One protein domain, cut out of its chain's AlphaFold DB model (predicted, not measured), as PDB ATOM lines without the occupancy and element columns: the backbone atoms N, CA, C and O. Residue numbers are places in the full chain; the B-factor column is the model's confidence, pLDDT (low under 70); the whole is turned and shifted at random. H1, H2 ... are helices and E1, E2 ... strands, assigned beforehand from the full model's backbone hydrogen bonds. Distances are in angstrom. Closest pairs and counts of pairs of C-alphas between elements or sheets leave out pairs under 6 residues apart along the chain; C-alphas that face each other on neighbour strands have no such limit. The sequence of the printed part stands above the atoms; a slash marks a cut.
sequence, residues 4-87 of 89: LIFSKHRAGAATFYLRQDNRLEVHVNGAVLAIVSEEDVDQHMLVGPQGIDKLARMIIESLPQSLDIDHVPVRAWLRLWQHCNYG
ATOM      1  N   LEU A   4     -42.890 -58.792  12.096       56.97
ATOM      2  CA  LEU A   4     -43.418 -59.071  10.763       56.97
ATOM      3  C   LEU A   4     -44.942 -59.130  10.862       56.97
ATOM      4  O   LEU A   4     -45.468 -59.948  11.616       56.97
ATOM      5  N   ILE A   5     -45.652 -58.308  10.086       58.72
ATOM      6  CA  ILE A   5     -47.083 -58.536   9.844       58.72
ATOM      7  C   ILE A   5     -47.279 -58.870   8.381       58.72
ATOM      8  O   ILE A   5     -46.777 -58.202   7.474       58.72
ATOM      9  N   PHE A   6     -48.056 -59.920   8.192       53.56
ATOM     10  CA  PHE A   6     -48.499 -60.403   6.910       53.56
ATOM     11  C   PHE A   6     -49.927 -59.930   6.652       53.56
ATOM     12  O   PHE A   6     -50.819 -60.206   7.454       53.56
ATOM     13  N   SER A   7     -50.155 -59.270   5.519       57.31
ATOM     14  CA  SER A   7     -51.501 -59.089   4.987       57.31
ATOM     15  C   SER A   7     -51.583 -59.731   3.609       57.31
ATOM     16  O   SER A   7     -50.930 -59.303   2.657       57.31
ATOM     17  N   LYS A   8     -52.397 -60.784   3.494       47.31
ATOM     18  CA  LYS A   8     -52.740 -61.397   2.209       47.31
ATOM     19  C   LYS A   8     -54.142 -60.979   1.830       47.31
ATOM     20  O   LYS A   8     -55.110 -61.454   2.423       47.31
ATOM     21  N   HIS A   9     -54.254 -60.135   0.813       52.09
ATOM     22  CA  HIS A   9     -55.548 -59.879   0.202       52.09
ATOM     23  C   HIS A   9     -55.995 -61.083  -0.632       52.09
ATOM     24  O   HIS A   9     -55.195 -61.743  -1.295       52.09
ATOM     25  N   ARG A  10     -57.299 -61.382  -0.586       42.31
ATOM     26  CA  ARG A  10     -57.926 -62.563  -1.210       42.31
ATOM     27  C   ARG A  10     -57.819 -62.610  -2.745       42.31
ATOM     28  O   ARG A  10     -58.137 -63.652  -3.309       42.31
ATOM     29  N   ALA A  11     -57.374 -61.538  -3.405       43.31
ATOM     30  CA  ALA A  11     -57.285 -61.449  -4.867       43.31
ATOM     31  C   ALA A  11     -56.107 -60.591  -5.391       43.31
ATOM     32  O   ALA A  11     -56.108 -60.230  -6.563       43.31
ATOM     33  N   GLY A  12     -55.119 -60.247  -4.553       54.62
ATOM     34  CA  GLY A  12     -54.092 -59.249  -4.889       54.62
ATOM     35  C   GLY A  12     -52.667 -59.650  -4.513       54.62
ATOM     36  O   GLY A  12     -52.428 -60.733  -3.974       54.62
ATOM     37  N   ALA A  13     -51.721 -58.759  -4.813       59.56
ATOM     38  CA  ALA A  13     -50.317 -58.915  -4.455       59.56
ATOM     39  C   ALA A  13     -50.146 -59.151  -2.942       59.56
ATOM     40  O   ALA A  13     -50.861 -58.568  -2.126       59.56
ATOM     41  N   ALA A  14     -49.219 -60.029  -2.558       58.72
ATOM     42  CA  ALA A  14     -48.930 -60.268  -1.147       58.72
ATOM     43  C   ALA A  14     -48.151 -59.076  -0.582       58.72
ATOM     44  O   ALA A  14     -47.075 -58.777  -1.103       58.72
ATOM     45  N   THR A  15     -48.671 -58.442   0.472       67.69
ATOM     46  CA  THR A  15     -48.046 -57.269   1.092       67.69
ATOM     47  C   THR A  15     -47.518 -57.610   2.484       67.69
ATOM     48  O   THR A  15     -48.252 -58.102   3.348       67.69
ATOM     49  N   PHE A  16     -46.237 -57.337   2.714       66.75
ATOM     50  CA  PHE A  16     -45.555 -57.551   3.986       66.75
ATOM     51  C   PHE A  16     -45.016 -56.228   4.508       66.75
ATOM     52  O   PHE A  16     -44.510 -55.410   3.744       66.75
ATOM     53  N   TYR A  17     -45.093 -56.051   5.821       69.62
ATOM     54  CA  TYR A  17     -44.524 -54.900   6.508       69.62
ATOM     55  C   TYR A  17     -43.464 -55.412   7.474       69.62
ATOM     56  O   TYR A  17     -43.781 -56.160   8.410       69.62
ATOM     57  N   LEU A  18     -42.211 -55.044   7.218       71.06
ATOM     58  CA  LEU A  18     -41.055 -55.516   7.969       71.06
ATOM     59  C   LEU A  18     -40.382 -54.348   8.686       71.06
ATOM     60  O   LEU A  18     -40.078 -53.332   8.068       71.06
ATOM     61  N   ARG A  19     -40.105 -54.515   9.984       71.81
ATOM     62  CA  ARG A  19     -39.125 -53.678  10.688       71.81
ATOM     63  C   ARG A  19     -37.745 -54.295  10.521       71.81
ATOM     64  O   ARG A  19     -37.498 -55.372  11.066       71.81
ATOM     65  N   GLN A  20     -36.850 -53.605   9.837       71.88
ATOM     66  CA  GLN A  20     -35.459 -54.019   9.692       71.88
ATOM     67  C   GLN A  20     -34.569 -52.782   9.790       71.88
ATOM     68  O   GLN A  20     -34.957 -51.741   9.293       71.88
ATOM     69  N   ASP A  21     -33.413 -52.865  10.453       76.56
ATOM     70  CA  ASP A  21     -32.393 -51.799  10.467       76.56
ATOM     71  C   ASP A  21     -32.930 -50.369  10.724       76.56
ATOM     72  O   ASP A  21     -32.573 -49.430  10.014       76.56
ATOM     73  N   ASN A  22     -33.808 -50.194  11.723       73.69
ATOM     74  CA  ASN A  22     -34.463 -48.915  12.065       73.69
ATOM     75  C   ASN A  22     -35.278 -48.288  10.918       73.69
ATOM     76  O   ASN A  22     -35.375 -47.067  10.791       73.69
ATOM     77  N   ARG A  23     -35.867 -49.116  10.056       79.81
ATOM     78  CA  ARG A  23     -36.802 -48.695   9.014       79.81
ATOM     79  C   ARG A  23     -37.964 -49.673   8.892       79.81
ATOM     80  O   ARG A  23     -37.860 -50.860   9.209       79.81
ATOM     81  N   LEU A  24     -39.086 -49.142   8.435       77.12
ATOM     82  CA  LEU A  24     -40.238 -49.875   7.950       77.12
ATOM     83  C   LEU A  24     -40.071 -50.110   6.452       77.12
ATOM     84  O   LEU A  24     -39.921 -49.162   5.687       77.12
ATOM     85  N   GLU A  25     -40.173 -51.362   6.030       82.50
ATOM     86  CA  GLU A  25     -40.194 -51.746   4.625       82.50
ATOM     87  C   GLU A  25     -41.562 -52.316   4.254       82.50
ATOM     88  O   GLU A  25     -42.090 -53.196   4.940       82.50
ATOM     89  N   VAL A  26     -42.120 -51.840   3.144       77.81
ATOM     90  CA  VAL A  26     -43.324 -52.387   2.518       77.81
ATOM     91  C   VAL A  26     -42.893 -53.250   1.351       77.81
ATOM     92  O   VAL A  26     -42.411 -52.750   0.334       77.81
ATOM     93  N   HIS A  27     -43.072 -54.554   1.500       77.81
ATOM     94  CA  HIS A  27     -42.783 -55.530   0.464       77.81
ATOM     95  C   HIS A  27     -44.072 -55.916  -0.234       77.81
ATOM     96  O   HIS A  27     -45.038 -56.279   0.427       77.81
ATOM     97  N   VAL A  28     -44.081 -55.905  -1.559       74.06
ATOM     98  CA  VAL A  28     -45.216 -56.345  -2.367       74.06
ATOM     99  C   VAL A  28     -44.706 -57.360  -3.378       74.06
ATOM    100  O   VAL A  28     -43.803 -57.064  -4.156       74.06
ATOM    101  N   ASN A  29     -45.238 -58.585  -3.341       73.88
ATOM    102  CA  ASN A  29     -44.764 -59.711  -4.162       73.88
ATOM    103  C   ASN A  29     -43.238 -59.955  -4.075       73.88
ATOM    104  O   ASN A  29     -42.616 -60.373  -5.048       73.88
ATOM    105  N   GLY A  30     -42.632 -59.696  -2.912       68.31
ATOM    106  CA  GLY A  30     -41.192 -59.881  -2.683       68.31
ATOM    107  C   GLY A  30     -40.298 -58.722  -3.143       68.31
ATOM    108  O   GLY A  30     -39.084 -58.820  -2.995       68.31
ATOM    109  N   ALA A  31     -40.867 -57.632  -3.668       75.19
ATOM    110  CA  ALA A  31     -40.140 -56.397  -3.956       75.19
ATOM    111  C   ALA A  31     -40.390 -55.352  -2.862       75.19
ATOM    112  O   ALA A  31     -41.537 -55.136  -2.476       75.19
ATOM    113  N   VAL A  32     -39.339 -54.670  -2.398       78.44
ATOM    114  CA  VAL A  32     -39.471 -53.506  -1.506       78.44
ATOM    115  C   VAL A  32     -39.951 -52.316  -2.324       78.44
ATOM    116  O   VAL A  32     -39.273 -51.905  -3.262       78.44
ATOM    117  N   LEU A  33     -41.111 -51.767  -1.974       75.19
ATOM    118  CA  LEU A  33     -41.732 -50.666  -2.713       75.19
ATOM    119  C   LEU A  33     -41.839 -49.369  -1.923       75.19
ATOM    120  O   LEU A  33     -41.906 -48.306  -2.529       75.19
ATOM    121  N   ALA A  34     -41.834 -49.439  -0.595       77.31
ATOM    122  CA  ALA A  34     -41.710 -48.256   0.241       77.31
ATOM    123  C   ALA A  34     -40.785 -48.549   1.414       77.31
ATOM    124  O   ALA A  34     -40.810 -49.641   1.986       77.31
ATOM    125  N   ILE A  35     -39.975 -47.555   1.759       81.06
ATOM    126  CA  ILE A  35     -39.109 -47.565   2.927       81.06
ATOM    127  C   ILE A  35     -39.405 -46.290   3.705       81.06
ATOM    128  O   ILE A  35     -39.333 -45.198   3.147       81.06
ATOM    129  N   VAL A  36     -39.730 -46.431   4.982       82.12
ATOM    130  CA  VAL A  36     -39.957 -45.315   5.902       82.12
ATOM    131  C   VAL A  36     -38.977 -45.456   7.052       82.12
ATOM    132  O   VAL A  36     -38.843 -46.546   7.604       82.12
ATOM    133  N   SER A  37     -38.270 -44.390   7.417       84.06
ATOM    134  CA  SER A  37     -37.367 -44.458   8.565       84.06
ATOM    135  C   SER A  37     -38.160 -44.601   9.867       84.06
ATOM    136  O   SER A  37     -39.283 -44.113   9.987       84.06
ATOM    137  N   GLU A  38     -37.590 -45.277  10.860       80.44
ATOM    138  CA  GLU A  38     -38.187 -45.353  12.194       80.44
ATOM    139  C   GLU A  38     -38.340 -43.960  12.823       80.44
ATOM    140  O   GLU A  38     -39.336 -43.702  13.482       80.44
ATOM    141  N   GLU A  39     -37.435 -43.026  12.527       82.44
ATOM    142  CA  GLU A  39     -37.559 -41.635  12.969       82.44
ATOM    143  C   GLU A  39     -38.816 -40.954  12.403       82.44
ATOM    144  O   GLU A  39     -39.550 -40.303  13.147       82.44
ATOM    145  N   ASP A  40     -39.118 -41.143  11.114       81.88
ATOM    146  CA  ASP A  40     -40.339 -40.603  10.500       81.88
ATOM    147  C   ASP A  40     -41.597 -41.234  11.107       81.88
ATOM    148  O   ASP A  40     -42.597 -40.544  11.347       81.88
ATOM    149  N   VAL A  41     -41.541 -42.547  11.378       79.19
ATOM    150  CA  VAL A  41     -42.608 -43.268  12.081       79.19
ATOM    151  C   VAL A  41     -42.822 -42.630  13.449       79.19
ATOM    152  O   VAL A  41     -43.933 -42.203  13.750       79.19
ATOM    153  N   ASP A  42     -41.767 -42.488  14.241       79.94
ATOM    154  CA  ASP A  42     -41.801 -41.960  15.599       79.94
ATOM    155  C   ASP A  42     -42.336 -40.523  15.644       79.94
ATOM    156  O   ASP A  42     -43.246 -40.217  16.421       79.94
ATOM    157  N   GLN A  43     -41.856 -39.651  14.752       81.75
ATOM    158  CA  GLN A  43     -42.349 -38.277  14.632       81.75
ATOM    159  C   GLN A  43     -43.859 -38.232  14.384       81.75
ATOM    160  O   GLN A  43     -44.560 -37.392  14.950       81.75
ATOM    161  N   HIS A  44     -44.375 -39.135  13.548       80.69
ATOM    162  CA  HIS A  44     -45.801 -39.188  13.244       80.69
ATOM    163  C   HIS A  44     -46.590 -39.845  14.384       80.69
ATOM    164  O   HIS A  44     -47.678 -39.381  14.715       80.69
ATOM    165  N   MET A  45     -46.039 -40.851  15.062       75.75
ATOM    166  CA  MET A  45     -46.687 -41.532  16.193       75.75
ATOM    167  C   MET A  45     -46.928 -40.614  17.395       75.75
ATOM    168  O   MET A  45     -47.937 -40.763  18.091       75.75
ATOM    169  N   LEU A  46     -46.050 -39.632  17.618       70.75
ATOM    170  CA  LEU A  46     -46.194 -38.637  18.688       70.75
ATOM    171  C   LEU A  46     -47.415 -37.716  18.507       70.75
ATOM    172  O   LEU A  46     -47.907 -37.157  19.487       70.75
ATOM    173  N   VAL A  47     -47.947 -37.600  17.285       72.81
ATOM    174  CA  VAL A  47     -49.137 -36.786  16.956       72.81
ATOM    175  C   VAL A  47     -50.448 -37.512  17.322       72.81
ATOM    176  O   VAL A  47     -51.540 -36.956  17.207       72.81
ATOM    177  N   GLY A  48     -50.371 -38.758  17.804       69.44
ATOM    178  CA  GLY A  48     -51.534 -39.568  18.164       69.44
ATOM    179  C   GLY A  48     -52.203 -40.224  16.946       69.44
ATOM    180  O   GLY A  48     -51.561 -40.403  15.910       69.44
ATOM    181  N   PRO A  49     -53.495 -40.600  17.027       70.31
ATOM    182  CA  PRO A  49     -54.169 -41.390  15.985       70.31
ATOM    183  C   PRO A  49     -54.132 -40.763  14.581       70.31
ATOM    184  O   PRO A  49     -54.080 -41.477  13.584       70.31
ATOM    185  N   GLN A  50     -54.108 -39.430  14.497       79.38
ATOM    186  CA  GLN A  50     -54.023 -38.697  13.228       79.38
ATOM    187  C   GLN A  50     -52.681 -38.911  12.514       79.38
ATOM    188  O   GLN A  50     -52.620 -38.911  11.284       79.38
ATOM    189  N   GLY A  51     -51.608 -39.126  13.276       81.75
ATOM    190  CA  GLY A  51     -50.286 -39.409  12.735       81.75
ATOM    191  C   GLY A  51     -50.214 -40.751  12.018       81.75
ATOM    192  O   GLY A  51     -49.621 -40.836  10.944       81.75
ATOM    193  N   ILE A  52     -50.905 -41.769  12.543       79.31
ATOM    194  CA  ILE A  52     -51.027 -43.085  11.901       79.31
ATOM    195  C   ILE A  52     -51.704 -42.964  10.539       79.31
ATOM    196  O   ILE A  52     -51.216 -43.520   9.556       79.31
ATOM    197  N   ASP A  53     -52.815 -42.232  10.459       82.56
ATOM    198  CA  ASP A  53     -53.556 -42.090   9.207       82.56
ATOM    199  C   ASP A  53     -52.774 -41.284   8.167       82.56
ATOM    200  O   ASP A  53     -52.763 -41.650   6.987       82.56
ATOM    201  N   LYS A  54     -52.077 -40.226   8.599       83.75
ATOM    202  CA  LYS A  54     -51.205 -39.430   7.730       83.75
ATOM    203  C   LYS A  54     -50.048 -40.266   7.185       83.75
ATOM    204  O   LYS A  54     -49.799 -40.252   5.983       83.75
ATOM    205  N   LEU A  55     -49.387 -41.031   8.049       82.75
ATOM    206  CA  LEU A  55     -48.272 -41.884   7.660       82.75
ATOM    207  C   LEU A  55     -48.720 -43.018   6.734       82.75
ATOM    208  O   LEU A  55     -48.085 -43.272   5.713       82.75
ATOM    209  N   ALA A  56     -49.856 -43.654   7.031       80.81
ATOM    210  CA  ALA A  56     -50.427 -44.686   6.172       80.81
ATOM    211  C   ALA A  56     -50.752 -44.156   4.770       80.81
ATOM    212  O   ALA A  56     -50.562 -44.859   3.777       80.81
ATOM    213  N   ARG A  57     -51.238 -42.914   4.689       83.19
ATOM    214  CA  ARG A  57     -51.504 -42.243   3.420       83.19
ATOM    215  C   ARG A  57     -50.215 -41.968   2.647       83.19
ATOM    216  O   ARG A  57     -50.158 -42.330   1.482       83.19
ATOM    217  N   MET A  58     -49.187 -41.417   3.295       83.56
ATOM    218  CA  MET A  58     -47.888 -41.160   2.656       83.56
ATOM    219  C   MET A  58     -47.252 -42.440   2.109       83.56
ATOM    220  O   MET A  58     -46.773 -42.457   0.978       83.56
ATOM    221  N   ILE A  59     -47.292 -43.524   2.890       80.44
ATOM    222  CA  ILE A  59     -46.806 -44.837   2.457       80.44
ATOM    223  C   ILE A  59     -47.525 -45.270   1.181       80.44
ATOM    224  O   ILE A  59     -46.865 -45.613   0.212       80.44
ATOM    225  N   ILE A  60     -48.856 -45.219   1.151       77.12
ATOM    226  CA  ILE A  60     -49.629 -45.673  -0.014       77.12
ATOM    227  C   ILE A  60     -49.447 -44.760  -1.226       77.12
ATOM    228  O   ILE A  60     -49.306 -45.262  -2.335       77.12
ATOM    229  N   GLU A  61     -49.375 -43.445  -1.028       81.62
ATOM    230  CA  GLU A  61     -49.106 -42.489  -2.109       81.62
ATOM    231  C   GLU A  61     -47.701 -42.666  -2.713       81.62
ATOM    232  O   GLU A  61     -47.496 -42.321  -3.875       81.62
ATOM    233  N   SER A  62     -46.745 -43.234  -1.964       80.00
ATOM    234  CA  SER A  62     -45.414 -43.580  -2.486       80.00
ATOM    235  C   SER A  62     -45.377 -44.875  -3.305       80.00
ATOM    236  O   SER A  62     -44.400 -45.123  -4.015       80.00
ATOM    237  N   LEU A  63     -46.422 -45.706  -3.225       75.00
ATOM    238  CA  LEU A  63     -46.478 -46.978  -3.941       75.00
ATOM    239  C   LEU A  63     -46.926 -46.755  -5.397       75.00
ATOM    240  O   LEU A  63     -47.707 -45.844  -5.683       75.00
ATOM    241  N   PRO A  64     -46.467 -47.594  -6.344       71.94
ATOM    242  CA  PRO A  64     -46.948 -47.556  -7.721       71.94
ATOM    243  C   PRO A  64     -48.480 -47.617  -7.803       71.94
ATOM    244  O   PRO A  64     -49.085 -48.538  -7.262       71.94
ATOM    245  N   GLN A  65     -49.110 -46.704  -8.552       69.88
ATOM    246  CA  GLN A  65     -50.578 -46.641  -8.693       69.88
ATOM    247  C   GLN A  65     -51.213 -47.905  -9.295       69.88
ATOM    248  O   GLN A  65     -52.413 -48.121  -9.164       69.88
ATOM    249  N   SER A  66     -50.418 -48.752  -9.956       67.19
ATOM    250  CA  SER A  66     -50.855 -50.061 -10.451       67.19
ATOM    251  C   SER A  66     -51.118 -51.079  -9.334       67.19
ATOM    252  O   SER A  66     -51.590 -52.178  -9.616       67.19
ATOM    253  N   LEU A  67     -50.754 -50.757  -8.092       65.25
ATOM    254  CA  LEU A  67     -50.980 -51.595  -6.926       65.25
ATOM    255  C   LEU A  67     -52.198 -51.094  -6.165       65.25
ATOM    256  O   LEU A  67     -52.168 -50.051  -5.519       65.25
ATOM    257  N   ASP A  68     -53.258 -51.889  -6.224       68.12
ATOM    258  CA  ASP A  68     -54.448 -51.691  -5.411       68.12
ATOM    259  C   ASP A  68     -54.168 -52.192  -3.985       68.12
ATOM    260  O   ASP A  68     -54.241 -53.391  -3.696       68.12
ATOM    261  N   ILE A  69     -53.712 -51.283  -3.120       65.75
ATOM    262  CA  ILE A  69     -53.350 -51.579  -1.730       65.75
ATOM    263  C   ILE A  69     -54.269 -50.794  -0.801       65.75
ATOM    264  O   ILE A  69     -54.203 -49.569  -0.716       65.75
ATOM    265  N   ASP A  70     -55.081 -51.527  -0.045       66.38
ATOM    266  CA  ASP A  70     -55.944 -50.951   0.979       66.38
ATOM    267  C   ASP A  70     -55.139 -50.291   2.115       66.38
ATOM    268  O   ASP A  70     -54.114 -50.796   2.579       66.38
ATOM    269  N   HIS A  71     -55.665 -49.188   2.659       65.81
ATOM    270  CA  HIS A  71     -55.083 -48.503   3.824       65.81
ATOM    271  C   HIS A  71     -55.180 -49.313   5.128       65.81
ATOM    272  O   HIS A  71     -54.442 -49.053   6.082       65.81
ATOM    273  N   VAL A  72     -56.094 -50.284   5.191       66.38
ATOM    274  CA  VAL A  72     -56.393 -51.084   6.390       66.38
ATOM    275  C   VAL A  72     -55.164 -51.841   6.925       66.38
ATOM    276  O   VAL A  72     -54.856 -51.670   8.107       66.38
ATOM    277  N   PRO A  73     -54.423 -52.628   6.120       70.06
ATOM    278  CA  PRO A  73     -53.236 -53.336   6.600       70.06
ATOM    279  C   PRO A  73     -52.102 -52.413   7.060       70.06
ATOM    280  O   PRO A  73     -51.498 -52.686   8.097       70.06
ATOM    281  N   VAL A  74     -51.857 -51.295   6.362       74.44
ATOM    282  CA  VAL A  74     -50.840 -50.308   6.778       74.44
ATOM    283  C   VAL A  74     -51.186 -49.735   8.152       74.44
ATOM    284  O   VAL A  74     -50.350 -49.701   9.053       74.44
ATOM    285  N   ARG A  75     -52.447 -49.329   8.354       76.94
ATOM    286  CA  ARG A  75     -52.922 -48.780   9.633       76.94
ATOM    287  C   ARG A  75     -52.857 -49.799  10.762       76.94
ATOM    288  O   ARG A  75     -52.449 -49.448  11.864       76.94
ATOM    289  N   ALA A  76     -53.257 -51.045  10.507       74.00
ATOM    290  CA  ALA A  76     -53.190 -52.111  11.502       74.00
ATOM    291  C   ALA A  76     -51.746 -52.345  11.975       74.00
ATOM    292  O   ALA A  76     -51.512 -52.480  13.175       74.00
ATOM    293  N   TRP A  77     -50.779 -52.306  11.054       74.94
ATOM    294  CA  TRP A  77     -49.363 -52.417  11.399       74.94
ATOM    295  C   TRP A  77     -48.861 -51.240  12.221       74.94
ATOM    296  O   TRP A  77     -48.258 -51.438  13.270       74.94
ATOM    297  N   LEU A  78     -49.169 -50.018  11.791       78.38
ATOM    298  CA  LEU A  78     -48.788 -48.801  12.502       78.38
ATOM    299  C   LEU A  78     -49.379 -48.753  13.921       78.38
ATOM    300  O   LEU A  78     -48.707 -48.319  14.850       78.38
ATOM    301  N   ARG A  79     -50.597 -49.269  14.122       78.62
ATOM    302  CA  ARG A  79     -51.190 -49.430  15.460       78.62
ATOM    303  C   ARG A  79     -50.475 -50.486  16.297       78.62
ATOM    304  O   ARG A  79     -50.208 -50.232  17.466       78.62
ATOM    305  N   LEU A  80     -50.145 -51.644  15.718       74.75
ATOM    306  CA  LEU A  80     -49.370 -52.663  16.433       74.75
ATOM    307  C   LEU A  80     -47.999 -52.113  16.835       74.75
ATOM    308  O   LEU A  80     -47.576 -52.287  17.972       74.75
ATOM    309  N   TRP A  81     -47.337 -51.392  15.929       75.31
ATOM    310  CA  TRP A  81     -46.093 -50.691  16.214       75.31
ATOM    311  C   TRP A  81     -46.252 -49.718  17.376       75.31
ATOM    312  O   TRP A  81     -45.453 -49.744  18.312       75.31
ATOM    313  N   GLN A  82     -47.284 -48.873  17.325       77.94
ATOM    314  CA  GLN A  82     -47.538 -47.892  18.367       77.94
ATOM    315  C   GLN A  82     -47.729 -48.570  19.727       77.94
ATOM    316  O   GLN A  82     -47.142 -48.147  20.721       77.94
ATOM    317  N   HIS A  83     -48.503 -49.653  19.758       76.38
ATOM    318  CA  HIS A  83     -48.753 -50.423  20.967       76.38
ATOM    319  C   HIS A  83     -47.469 -51.071  21.510       76.38
ATOM    320  O   HIS A  83     -47.154 -50.912  22.686       76.38
ATOM    321  N   CYS A  84     -46.676 -51.732  20.660       72.81
ATOM    322  CA  CYS A  84     -45.449 -52.413  21.078       72.81
ATOM    323  C   CYS A  84     -44.334 -51.465  21.547       72.81
ATOM    324  O   CYS A  84     -43.536 -51.865  22.390       72.81
ATOM    325  N   ASN A  85     -44.238 -50.253  20.991       72.88
ATOM    326  CA  ASN A  85     -43.141 -49.329  21.304       72.88
ATOM    327  C   ASN A  85     -43.531 -48.240  22.315       72.88
ATOM    328  O   ASN A  85     -42.662 -47.760  23.037       72.88
ATOM    329  N   TYR A  86     -44.809 -47.857  22.395       73.50
ATOM    330  CA  TYR A  86     -45.254 -46.751  23.254       73.50
ATOM    331  C   TYR A  86     -46.296 -47.135  24.301       73.50
ATOM    332  O   TYR A  86     -46.617 -46.286  25.130       73.50
ATOM    333  N   GLY A  87     -46.819 -48.367  24.280       62.88
ATOM    334  CA  GLY A  87     -47.672 -48.905  25.344       62.88
ATOM    335  C   GLY A  87     -48.848 -48.006  25.733       62.88
ATOM    336  O   GLY A  87     -49.136 -47.878  26.919       62.88
TER     337      GLY A  87
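AT A GLANCE: This is residues 4 to 87 of the 89 residues of an uncharacterized protein of Dokdonella fugitiva (UniProt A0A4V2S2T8). A twisted sheet of four strands has two longer helices over one face, H3 over the E1 and E2 side and H2 over E4, crossing at an angle to each other, while the opposite face is bare. The short helix H1 follows E4 at one end of the sheet and packs on H2. The printed part has 84 residues, with four named strands followed by three named helices, in the order E1 E2 E3 E4 H1 H2 H3. The sheet has the order E1 - E2 - E3 - E4 and is antiparallel throughout; the class is mixed, helices and strands. The whole is compact, with a radius of gyration of the C-alphas of 12.0 A, and rounded, with spans of 33 by 24 by 20 A.

IN THESE COORDINATES: E1, residues 4 to 8, begins with C-alpha 4 at (-43.418, -59.071, 10.763) and is 12.9 A long. E2, residues 14 to 20, measures 18.4 A, E3, residues 23 to 28, 16.1 A, and E4, residues 31 to 37, 17.5 A. H1, residues 38 to 45, begins with C-alpha 38 at (-38.187, -45.353, 12.194) and is 10.1 A long. H2, residues 49 to 61, measures 18.8 A. H3, residues 71 to 86, measures 21.8 A and ends with C-alpha 86 at (-45.254, -46.751, 23.254).

HOW THE PARTS SIT: The strands form a meander, each the antiparallel neighbour of the one before, and each successive pair is a hairpin. Across E1 and E2, N 7 and O 15 are 3.1 A apart, within hydrogen-bond range; so are N 18 and O 25 of E2 and E3, at 2.9 A, and N 26 and O 34 of E3 and E4, at 2.8 A. With H1, H2 and H3 on one face of the sheet, the arrangement has two layers. H3 lies over E1 and E2 at a height over the sheet of 10.0 A and runs along the strands, at 23 degrees to E2 on the local plane. On the same face, H2 lies over E4 at a height of 12.0 A and runs slantwise to the strands, at 36 degrees to E4 on the local plane. H2 and H3 touch, the C-alphas of Ala 56 and Val 74 being closest at 5.7 A, at a steep tilt of 47 degrees, opposite ways. H2 touches H1 with residues 51 to 55 alone; the closest C-alphas, of His 44 and Gly 51, are 4.5 A apart. H1 and H3 are close but not clearly touching, with the C-alphas of Met 45 and Gln 82 at 6.8 A. In H1, H2 and H3 every O i to N i+4 pair is within hydrogen-bond range.

THE WHOLE: The two C-alphas farthest apart, of Ser 66 and Gly 87, are 36.0 A from each other. The printed part has no cut and no long link; the link from H2 to H3, with 9 residues, is short, and the others are tight. The mean pLDDT of the printed part is 72.6; 25 residues are under 70, among them residues 4 to 17 and 65 to 72.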